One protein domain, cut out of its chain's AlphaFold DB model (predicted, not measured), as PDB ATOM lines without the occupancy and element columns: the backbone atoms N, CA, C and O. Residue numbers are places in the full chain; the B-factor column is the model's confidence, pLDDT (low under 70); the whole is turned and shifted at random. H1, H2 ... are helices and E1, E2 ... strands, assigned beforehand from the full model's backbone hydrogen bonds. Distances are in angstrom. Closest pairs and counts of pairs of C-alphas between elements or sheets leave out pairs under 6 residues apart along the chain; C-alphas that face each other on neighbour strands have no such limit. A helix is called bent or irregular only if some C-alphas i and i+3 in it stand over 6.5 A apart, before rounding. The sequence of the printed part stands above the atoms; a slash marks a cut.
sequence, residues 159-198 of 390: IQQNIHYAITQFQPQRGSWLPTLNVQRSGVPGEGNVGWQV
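Overview. This is residues 159 to 198 of the 390 residues of the protein "ShlB domain-containing protein" of Pandoraea thiooxydans (UniProt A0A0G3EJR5). The model is a flat, open V: helix H1 makes one arm, the two-stranded hairpin E1 and E2 makes the other, and residues 174 to 179 make the bend where the chain folds back between them. The arms are joined through that bend, and H1 stays apart from E2. The printed part has 40 residues, with one named helix and then two named strands, in the order H1, E1, E2; the sheet has the order E1 - E2 and is antiparallel, and the class is mixed, helices and strands. The whole is loose, with a radius of gyration of the C-alphas of 11.8 A, and it spans 37 by 19 by 8 A.

Along the chain. Begin at C-alpha 159, at (-34.821, -5.567, 75.325). There H1 starts, residues 159 to 173, and it runs 22.8 A from first to last C-alpha, to C-alpha 173 at (-43.772, 6.334, 58.049). It is neither bent nor irregular, but only just: C-alphas 169 and 172 are 6.4 A apart. Go on to C-alpha 180 at (-47.076, 6.698, 72.071), where E1 begins; it holds residues 180 to 185 and is 16.4 A long. After it look for E2, residues 192 to 197, 16.3 A long, which ends at C-alpha 197 at (-50.850, 3.707, 70.425).

Arrangement. Start with H1, where 9 of 11 pairs of O i and N i+4 are within hydrogen-bond range. From H1 a short link of six residues takes you to E1. Another short link, also of six residues, joins E1 to E2, and these two strands are a hairpin. They are antiparallel neighbours, with 157 degrees between their N-to-C directions. Look at C-alphas 183 and 194, which face each other at 4.7 A, and at C-alphas 180 and 197, which face each other at 5.1 A. Then find N 184 and O 193, within hydrogen-bond range at 2.8 A, and N 182 and O 195, at 2.9 A. H1 and E2 are apart, with no C-alpha of the one within 8 A of the other.

Size, cuts and confidence. The two C-alphas farthest apart are those of Gly 175, in the link from H1 to E1, and Pro 189, in the link from E1 to E2, at 36.8 A. The C-alphas of Ile 159 and Val 198, the first and last printed, are 20.7 A apart. The printed part has no cut, and neither link is long. Read the B-factor column for the model's confidence: the mean pLDDT of the printed part is 70.3, and residues 166 to 180 and residue 198 are under 70.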
ATOM      1  N   ILE A 159     -33.407  -5.967  75.341       70.75
ATOM      2  CA  ILE A 159     -34.821  -5.567  75.325       70.75
ATOM      3  C   ILE A 159     -34.960  -4.064  75.045       70.75
ATOM      4  O   ILE A 159     -35.753  -3.675  74.193       70.75
ATOM      5  N   GLN A 160     -34.176  -3.220  75.721       70.00
ATOM      6  CA  GLN A 160     -34.182  -1.772  75.490       70.00
ATOM      7  C   GLN A 160     -33.718  -1.422  74.074       70.00
ATOM      8  O   GLN A 160     -34.331  -0.569  73.437       70.00
ATOM      9  N   GLN A 161     -32.696  -2.115  73.563       70.56
ATOM     10  CA  GLN A 161     -32.239  -1.964  72.180       70.56
ATOM     11  C   GLN A 161     -33.346  -2.337  71.190       70.56
ATOM     12  O   GLN A 161     -33.694  -1.534  70.332       70.56
ATOM     13  N   ASN A 162     -33.976  -3.500  71.357       73.50
ATOM     14  CA  ASN A 162     -35.039  -3.963  70.463       73.50
ATOM     15  C   ASN A 162     -36.259  -3.031  70.471       73.50
ATOM     16  O   ASN A 162     -36.835  -2.766  69.418       73.50
ATOM     17  N   ILE A 163     -36.643  -2.502  71.639       74.38
ATOM     18  CA  ILE A 163     -37.721  -1.509  71.741       74.38
ATOM     19  C   ILE A 163     -37.315  -0.220  71.025       74.38
ATOM     20  O   ILE A 163     -38.100   0.305  70.243       74.38
ATOM     21  N   HIS A 164     -36.095   0.275  71.236       71.88
ATOM     22  CA  HIS A 164     -35.598   1.467  70.550       71.88
ATOM     23  C   HIS A 164     -35.603   1.292  69.022       71.88
ATOM     24  O   HIS A 164     -36.075   2.165  68.289       71.88
ATOM     25  N   TYR A 165     -35.160   0.134  68.532       70.62
ATOM     26  CA  TYR A 165     -35.215  -0.192  67.111       70.62
ATOM     27  C   TYR A 165     -36.645  -0.272  66.583       70.62
ATOM     28  O   TYR A 165     -36.923   0.261  65.513       70.62
ATOM     29  N   ALA A 166     -37.576  -0.845  67.349       69.62
ATOM     30  CA  ALA A 166     -38.984  -0.818  66.981       69.62
ATOM     31  C   ALA A 166     -39.471   0.633  66.806       69.62
ATOM     32  O   ALA A 166     -39.980   0.967  65.739       69.62
ATOM     33  N   ILE A 167     -39.229   1.523  67.778       69.62
ATOM     34  CA  ILE A 167     -39.622   2.945  67.692       69.62
ATOM     35  C   ILE A 167     -39.071   3.590  66.420       69.62
ATOM     36  O   ILE A 167     -39.828   4.134  65.617       69.62
ATOM     37  N   THR A 168     -37.754   3.516  66.230       66.12
ATOM     38  CA  THR A 168     -37.056   4.197  65.128       66.12
ATOM     39  C   THR A 168     -37.467   3.691  63.746       66.12
ATOM     40  O   THR A 168     -37.340   4.427  62.774       66.12
ATOM     41  N   GLN A 169     -38.006   2.475  63.636       64.19
ATOM     42  CA  GLN A 169     -38.537   1.935  62.381       64.19
ATOM     43  C   GLN A 169     -39.998   2.293  62.118       64.19
ATOM     44  O   GLN A 169     -40.414   2.325  60.960       64.19
ATOM     45  N   PHE A 170     -40.777   2.573  63.163       58.59
ATOM     46  CA  PHE A 170     -42.167   3.017  63.027       58.59
ATOM     47  C   PHE A 170     -42.295   4.533  62.825       58.59
ATOM     48  O   PHE A 170     -43.280   4.985  62.246       58.59
ATOM     49  N   GLN A 171     -41.296   5.310  63.250       60.31
ATOM     50  CA  GLN A 171     -41.250   6.768  63.094       60.31
ATOM     51  C   GLN A 171     -41.184   7.296  61.644       60.31
ATOM     52  O   GLN A 171     -41.860   8.282  61.370       60.31
ATOM     53  N   PRO A 172     -40.457   6.694  60.678       52.56
ATOM     54  CA  PRO A 172     -40.273   7.290  59.351       52.56
ATOM     55  C   PRO A 172     -41.520   7.264  58.461       52.56
ATOM     56  O   PRO A 172     -41.487   7.801  57.358       52.56
ATOM     57  N   GLN A 173     -42.588   6.583  58.883       50.44
ATOM     58  CA  GLN A 173     -43.772   6.334  58.049       50.44
ATOM     59  C   GLN A 173     -44.964   7.199  58.411       50.44
ATOM     60  O   GLN A 173     -46.048   6.998  57.871       50.44
ATOM     61  N   ARG A 174     -44.830   8.076  59.400       52.78
ATOM     62  CA  ARG A 174     -45.959   8.818  59.956       52.78
ATOM     63  C   ARG A 174     -45.470  10.218  60.299       52.78
ATOM     64  O   ARG A 174     -44.312  10.374  60.665       52.78
ATOM     65  N   GLY A 175     -46.306  11.218  60.035       51.84
ATOM     66  CA  GLY A 175     -46.024  12.645  60.135       51.84
ATOM     67  C   GLY A 175     -45.729  13.113  61.559       51.84
ATOM     68  O   GLY A 175     -44.991  12.479  62.306       51.84
ATOM     69  N   SER A 176     -46.238  14.282  61.952       47.56
ATOM     70  CA  SER A 176     -45.771  14.953  63.176       47.56
ATOM     71  C   SER A 176     -46.162  14.253  64.488       47.56
ATOM     72  O   SER A 176     -45.790  14.740  65.555       47.56
ATOM     73  N   TRP A 177     -46.916  13.149  64.444       52.22
ATOM     74  CA  TRP A 177     -47.352  12.404  65.625       52.22
ATOM     75  C   TRP A 177     -46.507  11.146  65.828       52.22
ATOM     76  O   TRP A 177     -46.625  10.155  65.106       52.22
ATOM     77  N   LEU A 178     -45.656  11.177  66.855       59.06
ATOM     78  CA  LEU A 178     -44.903  10.004  67.284       59.06
ATOM     79  C   LEU A 178     -45.864   8.974  67.904       59.06
ATOM     80  O   LEU A 178     -46.739   9.363  68.679       59.06
ATOM     81  N   PRO A 179     -45.715   7.669  67.609       62.31
ATOM     82  CA  PRO A 179     -46.497   6.645  68.287       62.31
ATOM     83  C   PRO A 179     -46.197   6.680  69.789       62.31
ATOM     84  O   PRO A 179     -45.033   6.664  70.198       62.31
ATOM     85  N   THR A 180     -47.242   6.715  70.615       69.06
ATOM     86  CA  THR A 180     -47.076   6.698  72.071       69.06
ATOM     87  C   THR A 180     -46.746   5.279  72.514       69.06
ATOM     88  O   THR A 180     -47.509   4.339  72.267       69.06
ATOM     89  N   LEU A 181     -45.594   5.125  73.168       73.75
ATOM     90  CA  LEU A 181     -45.154   3.868  73.759       73.75
ATOM     91  C   LEU A 181     -45.687   3.747  75.187       73.75
ATOM     92  O   LEU A 181     -45.306   4.524  76.060       73.75
ATOM     93  N   ASN A 182     -46.497   2.722  75.438       76.06
ATOM     94  CA  ASN A 182     -47.023   2.410  76.760       76.06
ATOM     95  C   ASN A 182     -46.366   1.132  77.280       76.06
ATOM     96  O   ASN A 182     -46.646   0.037  76.795       76.06
ATOM     97  N   VAL A 183     -45.498   1.261  78.281       75.81
ATOM     98  CA  VAL A 183     -44.903   0.114  78.979       75.81
ATOM     99  C   VAL A 183     -45.669  -0.114  80.275       75.81
ATOM    100  O   VAL A 183     -45.711   0.757  81.142       75.81
ATOM    101  N   GLN A 184     -46.281  -1.284  80.409       80.56
ATOM    102  CA  GLN A 184     -47.082  -1.677  81.563       80.56
ATOM    103  C   GLN A 184     -46.512  -2.943  82.201       80.56
ATOM    104  O   GLN A 184     -45.948  -3.809  81.532       80.56
ATOM    105  N   ARG A 185     -46.658  -3.070  83.521       78.62
ATOM    106  CA  ARG A 185     -46.289  -4.298  84.231       78.62
ATOM    107  C   ARG A 185     -47.317  -5.389  83.908       78.62
ATOM    108  O   ARG A 185     -48.514  -5.124  83.970       78.62
ATOM    109  N   SER A 186     -46.852  -6.593  83.576       81.31
ATOM    110  CA  SER A 186     -47.729  -7.761  83.419       81.31
ATOM    111  C   SER A 186     -48.160  -8.295  84.792       81.31
ATOM    112  O   SER A 186     -47.483  -8.077  85.799       81.31
ATOM    113  N   GLY A 187     -49.277  -9.025  84.839       82.25
ATOM    114  CA  GLY A 187     -49.706  -9.754  86.040       82.25
ATOM    115  C   GLY A 187     -48.766 -10.906  86.421       82.25
ATOM    116  O   GLY A 187     -48.827 -11.396  87.546       82.25
ATOM    117  N   VAL A 188     -47.876 -11.314  85.510       89.00
ATOM    118  CA  VAL A 188     -46.868 -12.355  85.736       89.00
ATOM    119  C   VAL A 188     -45.536 -11.711  86.156       89.00
ATOM    120  O   VAL A 188     -45.009 -10.850  85.443       89.00
ATOM    121  N   PRO A 189     -44.947 -12.105  87.302       84.00
ATOM    122  CA  PRO A 189     -43.632 -11.625  87.711       84.00
ATOM    123  C   PRO A 189     -42.560 -11.923  86.657       84.00
ATOM    124  O   PRO A 189     -42.408 -13.058  86.218       84.00
ATOM    125  N   GLY A 190     -41.788 -10.903  86.281       81.81
ATOM    126  CA  GLY A 190     -40.757 -11.013  85.243       81.81
ATOM    127  C   GLY A 190     -41.240 -10.673  83.829       81.81
ATOM    128  O   GLY A 190     -40.407 -10.550  82.935       81.81
ATOM    129  N   GLU A 191     -42.539 -10.436  83.634       83.19
ATOM    130  CA  GLU A 191     -43.101 -10.007  82.355       83.19
ATOM    131  C   GLU A 191     -43.479  -8.518  82.351       83.19
ATOM    132  O   GLU A 191     -43.922  -7.932  83.347       83.19
ATOM    133  N   GLY A 192     -43.329  -7.893  81.185       81.38
ATOM    134  CA  GLY A 192     -43.785  -6.537  80.909       81.38
ATOM    135  C   GLY A 192     -44.540  -6.509  79.588       81.38
ATOM    136  O   GLY A 192     -44.113  -7.130  78.619       81.38
ATOM    137  N   ASN A 193     -45.644  -5.772  79.552       81.31
ATOM    138  CA  ASN A 193     -46.422  -5.541  78.346       81.31
ATOM    139  C   ASN A 193     -45.992  -4.222  77.709       81.31
ATOM    140  O   ASN A 193     -45.877  -3.199  78.383       81.31
ATOM    141  N   VAL A 194     -45.765  -4.247  76.399       79.88
ATOM    142  CA  VAL A 194     -45.399  -3.068  75.611       79.88
ATOM    143  C   VAL A 194     -46.487  -2.847  74.567       79.88
ATOM    144  O   VAL A 194     -46.619  -3.624  73.625       79.88
ATOM    145  N   GLY A 195     -47.292  -1.808  74.768       77.00
ATOM    146  CA  GLY A 195     -48.347  -1.384  73.856       77.00
ATOM    147  C   GLY A 195     -47.925  -0.165  73.042       77.00
ATOM    148  O   GLY A 195     -47.228   0.717  73.540       77.00
ATOM    149  N   TRP A 196     -48.390  -0.103  71.798       73.81
ATOM    150  CA  TRP A 196     -48.214   1.047  70.917       73.81
ATOM    151  C   TRP A 196     -49.574   1.663  70.650       73.81
ATOM    152  O   TRP A 196     -50.473   0.977  70.163       73.81
ATOM    153  N   GLN A 197     -49.722   2.950  70.940       74.88
ATOM    154  CA  GLN A 197     -50.850   3.707  70.425       74.88
ATOM    155  C   GLN A 197     -50.428   4.343  69.107       74.88
ATOM    156  O   GLN A 197     -49.555   5.211  69.059       74.88
ATOM    157  N   VAL A 198     -51.043   3.871  68.032       68.56
ATOM    158  CA  VAL A 198     -50.774   4.339  66.681       68.56
ATOM    159  C   VAL A 198     -51.931   5.232  66.258       68.56
ATOM    160  O   VAL A 198     -53.080   4.799  66.251       68.56
TER     161      VAL A 198